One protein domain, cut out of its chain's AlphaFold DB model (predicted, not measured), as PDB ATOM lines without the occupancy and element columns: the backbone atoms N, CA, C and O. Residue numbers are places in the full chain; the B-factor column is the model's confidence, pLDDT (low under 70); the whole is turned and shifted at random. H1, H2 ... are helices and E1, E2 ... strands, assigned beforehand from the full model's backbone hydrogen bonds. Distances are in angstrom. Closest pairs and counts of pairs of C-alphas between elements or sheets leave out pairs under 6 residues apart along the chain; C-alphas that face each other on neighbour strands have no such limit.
ATOM      1  N   HIS A   2       2.743  45.089 -22.482       97.12
ATOM      2  CA  HIS A   2       2.598  43.676 -22.834       97.12
ATOM      3  C   HIS A   2       2.088  43.550 -24.284       97.12
ATOM      4  O   HIS A   2       1.779  44.568 -24.911       97.12
ATOM      5  N   GLY A   3       2.033  42.325 -24.814       95.75
ATOM      6  CA  GLY A   3       1.382  42.034 -26.095       95.75
ATOM      7  C   GLY A   3      -0.145  42.137 -26.005       95.75
ATOM      8  O   GLY A   3      -0.688  42.033 -24.915       95.75
ATOM      9  N   LEU A   4      -0.839  42.336 -27.129       96.88
ATOM     10  CA  LEU A   4      -2.306  42.498 -27.152       96.88
ATOM     11  C   LEU A   4      -3.078  41.240 -26.716       96.88
ATOM     12  O   LEU A   4      -4.230  41.358 -26.319       96.88
ATOM     13  N   GLY A   5      -2.459  40.071 -26.836       96.62
ATOM     14  CA  GLY A   5      -3.054  38.792 -26.484       96.62
ATOM     15  C   GLY A   5      -2.196  37.625 -26.942       96.62
ATOM     16  O   GLY A   5      -1.042  37.800 -27.374       96.62
ATOM     17  N   HIS A   6      -2.749  36.426 -26.826       97.31
ATOM     18  CA  HIS A   6      -2.055  35.178 -27.115       97.31
ATOM     19  C   HIS A   6      -3.011  34.035 -27.445       97.31
ATOM     20  O   HIS A   6      -4.205  34.119 -27.193       97.31
ATOM     21  N   MET A   7      -2.469  32.945 -27.994       97.62
ATOM     22  CA  MET A   7      -3.218  31.694 -28.141       97.62
ATOM     23  C   MET A   7      -3.625  31.171 -26.759       97.62
ATOM     24  O   MET A   7      -2.830  31.260 -25.814       97.62
ATOM     25  N   ILE A   8      -4.830  30.620 -26.649       97.44
ATOM     26  CA  ILE A   8      -5.334  29.975 -25.433       97.44
ATOM     27  C   ILE A   8      -5.978  28.632 -25.783       97.44
ATOM     28  O   ILE A   8      -6.628  28.489 -26.818       97.44
ATOM     29  N   GLY A   9      -5.776  27.639 -24.920       96.06
ATOM     30  CA  GLY A   9      -6.256  26.279 -25.139       96.06
ATOM     31  C   GLY A   9      -5.970  25.403 -23.930       96.06
ATOM     32  O   GLY A   9      -6.431  25.694 -22.829       96.06
ATOM     33  N   LEU A  10      -5.188  24.334 -24.105       96.31
ATOM     34  CA  LEU A  10      -4.828  23.449 -22.982       96.31
ATOM     35  C   LEU A  10      -3.943  24.146 -21.936       96.31
ATOM     36  O   LEU A  10      -3.941  23.754 -20.770       96.31
ATOM     37  N   ALA A  11      -3.206  25.181 -22.344       95.50
ATOM     38  CA  ALA A  11      -2.493  26.089 -21.458       95.50
ATOM     39  C   ALA A  11      -3.006  27.525 -21.634       95.50
ATOM     40  O   ALA A  11      -3.457  27.900 -22.717       95.50
ATOM     41  N   THR A  12      -2.880  28.348 -20.584       94.94
ATOM     42  CA  THR A  12      -3.229  29.779 -20.638       94.94
ATOM     43  C   THR A  12      -2.453  30.486 -21.745       94.94
ATOM     44  O   THR A  12      -3.046  31.131 -22.594       94.94
ATOM     45  N   HIS A  13      -1.129  30.307 -21.783       94.88
ATOM     46  CA  HIS A  13      -0.309  30.685 -22.932       94.88
ATOM     47  C   HIS A  13      -0.087  29.439 -23.789       94.88
ATOM     48  O   HIS A  13       0.901  28.728 -23.587       94.88
ATOM     49  N   ASP A  14      -1.024  29.146 -24.686       94.62
ATOM     50  CA  ASP A  14      -0.954  27.936 -25.501       94.62
ATOM     51  C   ASP A  14       0.160  28.012 -26.556       94.62
ATOM     52  O   ASP A  14       0.799  29.053 -26.765       94.62
ATOM     53  N   ALA A  15       0.406  26.884 -27.224       88.31
ATOM     54  CA  ALA A  15       1.332  26.803 -28.337       88.31
ATOM     55  C   ALA A  15       1.028  27.899 -29.374       88.31
ATOM     56  O   ALA A  15      -0.089  28.071 -29.856       88.31
ATOM     57  N   GLY A  16       2.063  28.655 -29.715       85.19
ATOM     58  CA  GLY A  16       1.992  29.786 -30.623       85.19
ATOM     59  C   GLY A  16       3.400  30.237 -30.982       85.19
ATOM     60  O   GLY A  16       4.355  29.463 -30.899       85.19
ATOM     61  N   GLY A  17       3.550  31.500 -31.361       86.12
ATOM     62  CA  GLY A  17       4.854  32.079 -31.663       86.12
ATOM     63  C   GLY A  17       4.811  33.019 -32.853       86.12
ATOM     64  O   GLY A  17       3.759  33.518 -33.247       86.12
ATOM     65  N   CYS A  18       5.978  33.294 -33.419       86.38
ATOM     66  CA  CYS A  18       6.080  34.108 -34.621       86.38
ATOM     67  C   CYS A  18       5.931  33.225 -35.859       86.38
ATOM     68  O   CYS A  18       6.394  32.082 -35.869       86.38
ATOM     69  N   LEU A  19       5.325  33.772 -36.913       90.06
ATOM     70  CA  LEU A  19       5.343  33.140 -38.226       90.06
ATOM     71  C   LEU A  19       6.790  32.809 -38.635       90.06
ATOM     72  O   LEU A  19       7.700  33.614 -38.429       90.06
ATOM     73  N   ALA A  20       7.006  31.626 -39.215       90.75
ATOM     74  CA  ALA A  20       8.336  31.187 -39.631       90.75
ATOM     75  C   ALA A  20       9.024  32.236 -40.525       90.75
ATOM     76  O   ALA A  20       8.414  32.797 -41.434       90.75
ATOM     77  N   GLY A  21      10.299  32.519 -40.242       90.69
ATOM     78  CA  GLY A  21      11.078  33.547 -40.942       90.69
ATOM     79  C   GLY A  21      10.823  34.983 -40.473       90.69
ATOM     80  O   GLY A  21      11.505  35.894 -40.938       90.69
ATOM     81  N   ARG A  22       9.897  35.210 -39.533       87.56
ATOM     82  CA  ARG A  22       9.649  36.532 -38.958       87.56
ATOM     83  C   ARG A  22      10.328  36.675 -37.589       87.56
ATOM     84  O   ARG A  22       9.951  35.969 -36.651       87.56
ATOM     85  N   PRO A  23      11.307  37.585 -37.439       89.19
ATOM     86  CA  PRO A  23      11.894  37.861 -36.136       89.19
ATOM     87  C   PRO A  23      10.894  38.607 -35.247       89.19
ATOM     88  O   PRO A  23      10.035  39.348 -35.730       89.19
ATOM     89  N   ARG A  24      11.038  38.455 -33.927       90.50
ATOM     90  CA  ARG A  24      10.303  39.295 -32.974       90.50
ATOM     91  C   ARG A  24      10.671  40.762 -33.191       90.50
ATOM     92  O   ARG A  24      11.845  41.087 -33.343       90.50
ATOM     93  N   SER A  25       9.667  41.638 -33.170       92.75
ATOM     94  CA  SER A  25       9.885  43.088 -33.178       92.75
ATOM     95  C   SER A  25      10.676  43.500 -31.938       92.75
ATOM     96  O   SER A  25      10.476  42.924 -30.881       92.75
ATOM     97  N   ASP A  26      11.533  44.508 -32.043       94.50
ATOM     98  CA  ASP A  26      12.222  45.168 -30.927       94.50
ATOM     99  C   ASP A  26      11.417  46.348 -30.345       94.50
ATOM    100  O   ASP A  26      11.707  46.837 -29.246       94.50
ATOM    101  N   ARG A  27      10.364  46.782 -31.051       94.19
ATOM    102  CA  ARG A  27       9.535  47.936 -30.702       94.19
ATOM    103  C   ARG A  27       8.867  47.756 -29.341       94.19
ATOM    104  O   ARG A  27       8.289  46.705 -29.044       94.19
ATOM    105  N   PHE A  28       8.868  48.826 -28.538       93.06
ATOM    106  CA  PHE A  28       8.142  48.870 -27.267       93.06
ATOM    107  C   PHE A  28       6.663  48.466 -27.460       93.06
ATOM    108  O   PHE A  28       6.014  48.900 -28.411       93.06
ATOM    109  N   GLY A  29       6.141  47.589 -26.599       92.94
ATOM    110  CA  GLY A  29       4.840  46.933 -26.769       92.94
ATOM    111  C   GLY A  29       4.879  45.670 -27.643       92.94
ATOM    112  O   GLY A  29       4.521  44.599 -27.164       92.94
ATOM    113  N   LEU A  30       5.374  45.749 -28.886       94.19
ATOM    114  CA  LEU A  30       5.346  44.597 -29.805       94.19
ATOM    115  C   LEU A  30       6.325  43.479 -29.445       94.19
ATOM    116  O   LEU A  30       6.023  42.315 -29.696       94.19
ATOM    117  N   LYS A  31       7.472  43.797 -28.833       94.19
ATOM    118  CA  LYS A  31       8.483  42.788 -28.455       94.19
ATOM    119  C   LYS A  31       7.983  41.729 -27.458       94.19
ATOM    120  O   LYS A  31       8.640  40.712 -27.258       94.19
ATOM    121  N   TRP A  32       6.822  41.969 -26.844       94.56
ATOM    122  CA  TRP A  32       6.156  41.104 -25.869       94.56
ATOM    123  C   TRP A  32       4.926  40.394 -26.451       94.56
ATOM    124  O   TRP A  32       4.226  39.712 -25.706       94.56
ATOM    125  N   LEU A  33       4.641  40.541 -27.753       94.56
ATOM    126  CA  LEU A  33       3.641  39.705 -28.414       94.56
ATOM    127  C   LEU A  33       4.045  38.236 -28.300       94.56
ATOM    128  O   LEU A  33       5.185  37.858 -28.583       94.56
ATOM    129  N   ARG A  34       3.094  37.404 -27.871       93.69
ATOM    130  CA  ARG A  34       3.310  35.960 -27.726       93.69
ATOM    131  C   ARG A  34       3.063  35.217 -29.033       93.69
ATOM    132  O   ARG A  34       3.738  34.223 -29.286       93.69
ATOM    133  N   ALA A  35       2.154  35.731 -29.859       92.06
ATOM    134  CA  ALA A  35       1.876  35.222 -31.188       92.06
ATOM    135  C   ALA A  35       1.864  36.362 -32.218       92.06
ATOM    136  O   ALA A  35       1.318  37.432 -31.965       92.06
ATOM    137  N   ASP A  36       2.478  36.110 -33.371       91.00
ATOM    138  CA  ASP A  36       2.381  36.930 -34.587       91.00
ATOM    139  C   ASP A  36       2.124  36.001 -35.782       91.00
ATOM    140  O   ASP A  36       2.865  35.950 -36.768       91.00
ATOM    141  N   LEU A  37       1.113  35.151 -35.604       92.31
ATOM    142  CA  LEU A  37       0.579  34.268 -36.629       92.31
ATOM    143  C   LEU A  37      -0.609  34.970 -37.296       92.31
ATOM    144  O   LEU A  37      -1.388  35.624 -36.599       92.31
ATOM    145  N   PRO A  38      -0.795  34.831 -38.620       94.00
ATOM    146  CA  PRO A  38      -2.060  35.189 -39.246       94.00
ATOM    147  C   PRO A  38      -3.208  34.436 -38.566       94.00
ATOM    148  O   PRO A  38      -3.100  33.230 -38.345       94.00
ATOM    149  N   LEU A  39      -4.291  35.140 -38.236       94.88
ATOM    150  CA  LEU A  39      -5.476  34.515 -37.653       94.88
ATOM    151  C   LEU A  39      -6.091  33.537 -38.659       94.88
ATOM    152  O   LEU A  39      -6.264  33.872 -39.832       94.88
ATOM    153  N   GLN A  40      -6.414  32.335 -38.190       95.62
ATOM    154  CA  GLN A  40      -7.054  31.285 -38.978       95.62
ATOM    155  C   GLN A  40      -8.305  30.791 -38.263       95.62
ATOM    156  O   GLN A  40      -8.405  30.878 -37.039       95.62
ATOM    157  N   GLU A  41      -9.261  30.275 -39.030       97.88
ATOM    158  CA  GLU A  41     -10.487  29.701 -38.483       97.88
ATOM    159  C   GLU A  41     -10.181  28.629 -37.423       97.88
ATOM    160  O   GLU A  41      -9.259  27.828 -37.570       97.88
ATOM    161  N   ASN A  42     -10.968  28.637 -36.345       96.38
ATOM    162  CA  ASN A  42     -10.824  27.817 -35.139       96.38
ATOM    163  C   ASN A  42      -9.619  28.131 -34.245       96.38
ATOM    164  O   ASN A  42      -9.452  27.466 -33.224       96.38
ATOM    165  N   TYR A  43      -8.815  29.153 -34.548       97.31
ATOM    166  CA  TYR A  43      -7.901  29.684 -33.538       97.31
ATOM    167  C   TYR A  43      -8.707  30.293 -32.395       97.31
ATOM    168  O   TYR A  43      -9.709  30.969 -32.634       97.31
ATOM    169  N   VAL A  44      -8.246  30.075 -31.166       97.88
ATOM    170  CA  VAL A  44      -8.774  30.736 -29.973       97.88
ATOM    171  C   VAL A  44      -7.664  31.597 -29.390       97.88
ATOM    172  O   VAL A  44      -6.553  31.119 -29.143       97.88
ATOM    173  N   VAL A  45      -7.948  32.886 -29.239       98.06
ATOM    174  CA  VAL A  45      -6.992  33.891 -28.774       98.06
ATOM    175  C   VAL A  45      -7.608  34.756 -27.691       98.06
ATOM    176  O   VAL A  45      -8.802  35.045 -27.734       98.06
ATOM    177  N   THR A  46      -6.779  35.223 -26.766       98.31
ATOM    178  CA  THR A  46      -7.151  36.316 -25.874       98.31
ATOM    179  C   THR A  46      -7.070  37.642 -26.628       98.31
ATOM    180  O   THR A  46      -6.176  37.859 -27.455       98.31
ATOM    181  N   ILE A  47      -8.007  38.544 -26.354       98.00
ATOM    182  CA  ILE A  47      -7.964  39.948 -26.762       98.00
ATOM    183  C   ILE A  47      -7.992  40.772 -25.482       98.00
ATOM    184  O   ILE A  47      -9.043  40.928 -24.870       98.00
ATOM    185  N   GLU A  48      -6.832  41.278 -25.065       98.12
ATOM    186  CA  GLU A  48      -6.629  41.788 -23.705       98.12
ATOM    187  C   GLU A  48      -5.996  43.194 -23.652       98.12
ATOM    188  O   GLU A  48      -4.982  43.412 -22.979       98.12
ATOM    189  N   PRO A  49      -6.543  44.206 -24.355       98.25
ATOM    190  CA  PRO A  49      -6.010  45.559 -24.279       98.25
ATOM    191  C   PRO A  49      -6.055  46.095 -22.842       98.25
ATOM    192  O   PRO A  49      -7.025  45.915 -22.101       98.25
ATOM    193  N   GLY A  50      -5.004  46.823 -22.463       98.06
ATOM    194  CA  GLY A  50      -4.926  47.444 -21.149       98.06
ATOM    195  C   GLY A  50      -4.199  48.780 -21.146       98.06
ATOM    196  O   GLY A  50      -3.290  49.029 -21.945       98.06
ATOM    197  N   GLU A  88     -10.299  41.668 -20.935       98.44
ATOM    198  CA  GLU A  88      -9.816  40.489 -21.637       98.44
ATOM    199  C   GLU A  88     -10.994  39.607 -22.024       98.44
ATOM    200  O   GLU A  88     -11.863  39.325 -21.197       98.44
ATOM    201  N   ASP A  89     -11.012  39.208 -23.290       98.56
ATOM    202  CA  ASP A  89     -11.968  38.253 -23.823       98.56
ATOM    203  C   ASP A  89     -11.256  37.082 -24.491       98.56
ATOM    204  O   ASP A  89     -10.246  37.269 -25.171       98.56
ATOM    205  N   ASP A  90     -11.863  35.903 -24.377       98.56
ATOM    206  CA  ASP A  90     -11.490  34.728 -25.158       98.56
ATOM    207  C   ASP A  90     -12.303  34.726 -26.452       98.56
ATOM    208  O   ASP A  90     -13.539  34.739 -26.439       98.56
ATOM    209  N   VAL A  91     -11.613  34.723 -27.590       98.50
ATOM    210  CA  VAL A  91     -12.227  34.894 -28.906       98.50
ATOM    211  C   VAL A  91     -11.836  33.749 -29.824       98.50
ATOM    212  O   VAL A  91     -10.658  33.536 -30.116       98.50
ATOM    213  N   ARG A  92     -12.842  33.039 -30.338       98.56
ATOM    214  CA  ARG A  92     -12.681  32.037 -31.389       98.56
ATOM    215  C   ARG A  92     -12.872  32.684 -32.759       98.56
ATOM    216  O   ARG A  92     -13.902  33.292 -33.054       98.56
ATOM    217  N   ILE A  93     -11.888  32.498 -33.625       98.31
ATOM    218  CA  ILE A  93     -11.941  32.932 -35.019       98.31
ATOM    219  C   ILE A  93     -12.850  31.990 -35.812       98.31
ATOM    220  O   ILE A  93     -12.754  30.766 -35.697       98.31
ATOM    221  N   THR A  94     -13.713  32.559 -36.648       98.12
ATOM    222  CA  THR A  94     -14.593  31.824 -37.569       98.12
ATOM    223  C   THR A  94     -14.321  32.277 -39.009       98.12
ATOM    224  O   THR A  94     -13.597  33.250 -39.223       98.12
ATOM    225  N   GLY A  95     -14.914  31.619 -40.008       96.25
ATOM    226  CA  GLY A  95     -14.945  32.132 -41.384       96.25
ATOM    227  C   GLY A  95     -15.761  33.427 -41.582       96.25
ATOM    228  O   GLY A  95     -15.815  33.949 -42.695       96.25
ATOM    229  N   GLY A  96     -16.409  33.946 -40.532       96.06
ATOM    230  CA  GLY A  96     -17.210  35.171 -40.529       96.06
ATOM    231  C   GLY A  96     -16.946  36.021 -39.276       96.06
ATOM    232  O   GLY A  96     -15.789  36.195 -38.888       96.06
ATOM    233  N   PRO A  97     -17.985  36.586 -38.630       97.44
ATOM    234  CA  PRO A  97     -17.817  37.276 -37.355       97.44
ATOM    235  C   PRO A  97     -17.210  36.348 -36.291       97.44
ATOM    236  O   PRO A  97     -17.623  35.187 -36.194       97.44
ATOM    237  N   PRO A  98     -16.249  36.824 -35.485       97.94
ATOM    238  CA  PRO A  98     -15.661  36.002 -34.439       97.94
ATOM    239  C   PRO A  98     -16.699  35.660 -33.366       97.94
ATOM    240  O   PRO A  98     -17.636  36.420 -33.116       97.94
ATOM    241  N   GLU A  99     -16.501  34.528 -32.701       98.50
ATOM    242  CA  GLU A  99     -17.277  34.146 -31.528       98.50
ATOM    243  C   GLU A  99     -16.540  34.611 -30.267       98.50
ATOM    244  O   GLU A  99     -15.399  34.220 -30.024       98.50
ATOM    245  N   VAL A 100     -17.191  35.447 -29.456       98.50
ATOM    246  CA  VAL A 100     -16.656  35.908 -28.168       98.50
ATOM    247  C   VAL A 100     -17.162  34.968 -27.077       98.50
ATOM    248  O   VAL A 100     -18.327  35.028 -26.684       98.50
ATOM    249  N   LEU A 101     -16.292  34.091 -26.584       98.50
ATOM    250  CA  LEU A 101     -16.638  33.035 -25.625       98.50
ATOM    251  C   LEU A 101     -16.977  33.612 -24.240       98.50
ATOM    252  O   LEU A 101     -17.787  33.058 -23.501       98.50
ATOM    253  N   SER A 102     -16.417  34.775 -23.922       98.00
ATOM    254  CA  SER A 102     -16.631  35.545 -22.692       98.00
ATOM    255  C   SER A 102     -17.689  36.652 -22.836       98.00
ATOM    256  O   SER A 102     -17.751  37.575 -22.017       98.00
ATOM    257  N   ALA A 103     -18.550  36.589 -23.862       97.56
ATOM    258  CA  ALA A 103     -19.534  37.639 -24.156       97.56
ATOM    259  C   ALA A 103     -20.496  37.933 -22.993       97.56
ATOM    260  O   ALA A 103     -20.960  39.063 -22.858       97.56
ATOM    261  N   ALA A 104     -20.771  36.939 -22.146       96.94
ATOM    262  CA  ALA A 104     -21.667  37.077 -21.002       96.94
ATOM    263  C   ALA A 104     -21.111  37.969 -19.874       96.94
ATOM    264  O   ALA A 104     -21.879  38.412 -19.025       96.94
ATOM    265  N   ILE A 105     -19.799  38.243 -19.847       96.56
ATOM    266  CA  ILE A 105     -19.179  39.092 -18.821       96.56
ATOM    267  C   ILE A 105     -19.513  40.564 -19.112       96.56
ATOM    268  O   ILE A 105     -19.139  41.049 -20.189       96.56
ATOM    269  N   PRO A 106     -20.154  41.301 -18.182       96.44
ATOM    270  CA  PRO A 106     -20.490  42.705 -18.394       96.44
ATOM    271  C   PRO A 106     -19.261  43.609 -18.481       96.44
ATOM    272  O   PRO A 106     -18.307  43.461 -17.723       96.44
ATOM    273  N   LYS A 107     -19.303  44.564 -19.415       95.44
ATOM    274  CA  LYS A 107     -18.168  45.452 -19.735       95.44
ATOM    275  C   LYS A 107     -18.514  46.938 -19.696       95.44
ATOM    276  O   LYS A 107     -17.621  47.769 -19.565       95.44
ATOM    277  N   SER A 108     -19.792  47.294 -19.827       96.81
ATOM    278  CA  SER A 108     -20.238  48.681 -19.671       96.81
ATOM    279  C   SER A 108     -20.205  49.086 -18.203       96.81
ATOM    280  O   SER A 108     -20.538  48.267 -17.346       96.81
ATOM    281  N   ILE A 109     -19.903  50.359 -17.946       97.62
ATOM    282  CA  ILE A 109     -19.884  50.949 -16.601       97.62
ATOM    283  C   ILE A 109     -21.187  50.628 -15.859       97.62
ATOM    284  O   ILE A 109     -21.131  49.962 -14.833       97.62
ATOM    285  N   ASP A 110     -22.341  50.969 -16.439       98.31
ATOM    286  CA  ASP A 110     -23.656  50.768 -15.814       98.31
ATOM    287  C   ASP A 110     -23.902  49.312 -15.396       98.31
ATOM    288  O   ASP A 110     -24.358  49.038 -14.290       98.31
ATOM    289  N   ALA A 111     -23.562  48.353 -16.262       97.56
ATOM    290  CA  ALA A 111     -23.755  46.935 -15.964       97.56
ATOM    291  C   ALA A 111     -22.810  46.429 -14.861       97.56
ATOM    292  O   ALA A 111     -23.215  45.618 -14.030       97.56
ATOM    293  N   ILE A 112     -21.565  46.916 -14.824       97.38
ATOM    294  CA  ILE A 112     -20.617  46.593 -13.750       97.38
ATOM    295  C   ILE A 112     -21.082  47.218 -12.427       97.38
ATOM    296  O   ILE A 112     -21.033  46.568 -11.383       97.38
ATOM    297  N   GLU A 113     -21.557  48.463 -12.455       97.88
ATOM    298  CA  GLU A 113     -22.084  49.146 -11.273       97.88
ATOM    299  C   GLU A 113     -23.346  48.467 -10.734       97.88
ATOM    300  O   GLU A 113     -23.452  48.280  -9.522       97.88
ATOM    301  N   ALA A 114     -24.251  48.027 -11.612       97.31
ATOM    302  CA  ALA A 114     -25.440  47.266 -11.239       97.31
ATOM    303  C   ALA A 114     -25.076  45.932 -10.568       97.31
ATOM    304  O   ALA A 114     -25.559  45.654  -9.471       97.31
ATOM    305  N   LEU A 115     -24.156  45.157 -11.161       96.56
ATOM    306  CA  LEU A 115     -23.649  43.920 -10.552       96.56
ATOM    307  C   LEU A 115     -23.041  44.167  -9.167       96.56
ATOM    308  O   LEU A 115     -23.258  43.399  -8.231       96.56
ATOM    309  N   ARG A 116     -22.269  45.249  -9.021       96.44
ATOM    310  CA  ARG A 116     -21.667  45.618  -7.737       96.44
ATOM    311  C   ARG A 116     -22.729  45.973  -6.695       96.44
ATOM    312  O   ARG A 116     -22.548  45.630  -5.532       96.44
ATOM    313  N   GLN A 117     -23.783  46.690  -7.079       96.75
ATOM    314  CA  GLN A 117     -24.872  47.045  -6.166       96.75
ATOM    315  C   GLN A 117     -25.634  45.806  -5.695       96.75
ATOM    316  O   GLN A 117     -25.870  45.676  -4.499       96.75
ATOM    317  N   GLU A 118     -25.955  44.887  -6.608       95.88
ATOM    318  CA  GLU A 118     -26.621  43.621  -6.283       95.88
ATOM    319  C   GLU A 118     -25.792  42.775  -5.307       95.88
ATOM    320  O   GLU A 118     -26.325  42.274  -4.324       95.88
ATOM    321  N   ALA A 119     -24.478  42.669  -5.523       94.81
ATOM    322  CA  ALA A 119     -23.595  41.873  -4.668       94.81
ATOM    323  C   ALA A 119     -23.379  42.447  -3.252       94.81
ATOM    324  O   ALA A 119     -22.867  41.741  -2.383       94.81
ATOM    325  N   LEU A 120     -23.690  43.728  -3.031       92.94
ATOM    326  CA  LEU A 120     -23.511  44.418  -1.746       92.94
ATOM    327  C   LEU A 120     -24.823  44.608  -0.964       92.94
ATOM    328  O   LEU A 120     -24.770  45.145   0.146       92.94
ATOM    329  N   ALA A 121     -25.964  44.229  -1.545       82.88
ATOM    330  CA  ALA A 121     -27.281  44.260  -0.907       82.88
ATOM    331  C   ALA A 121     -27.499  43.030  -0.011       82.88
ATOM    332  O   ALA A 121     -28.142  43.206   1.051       82.88
TER     333      ALA A 121
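What this domain is: This is residues 2 to 50 and 88 to 121 of the 121 residues of the protein "M24 family metallopeptidase" of Planctomycetes bacterium (UniProt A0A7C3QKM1). With little regular structure, a looping stretch, residues 2 to 43, leads into a small antiparallel ribbon, E1 - E2; helix H1 lies at the far end, where residues 108 to 113 and 116 to 121 stick out. The 83 printed residues run E1, E2, H1, class mixed, with 20 in named elements. The whole is loose, radius of gyration of the C-alphas 16.1 A, spanning 56 by 31 by 23 A.

How they stand to each other: After residue 43, find E1, residues 44 to 47, antiparallel to E2, residues 89 to 92, at 148 degrees; N 45 and O 91 are within hydrogen-bond range, 2.9 A. H1, residues 109 to 120, is apart from E1; its O i to N i+4 pairs are all within hydrogen-bond range.

Where its parts are: Find C-alpha 44 at (-8.774, 30.736, -29.973); E1 and E2 each span 9.8 A. H1 runs 16.6 A to C-alpha 120 at (-23.511, 44.418, -1.746).

The domain as a whole: The farthest C-alphas, Gly 21 and Ala 121, are 56.5 A apart. Residues 51 to 87 are not printed; C-alphas 50 and 88 are 8.5 A apart. E2 to H1 is a long link. No printed residue is under pLDDT 70.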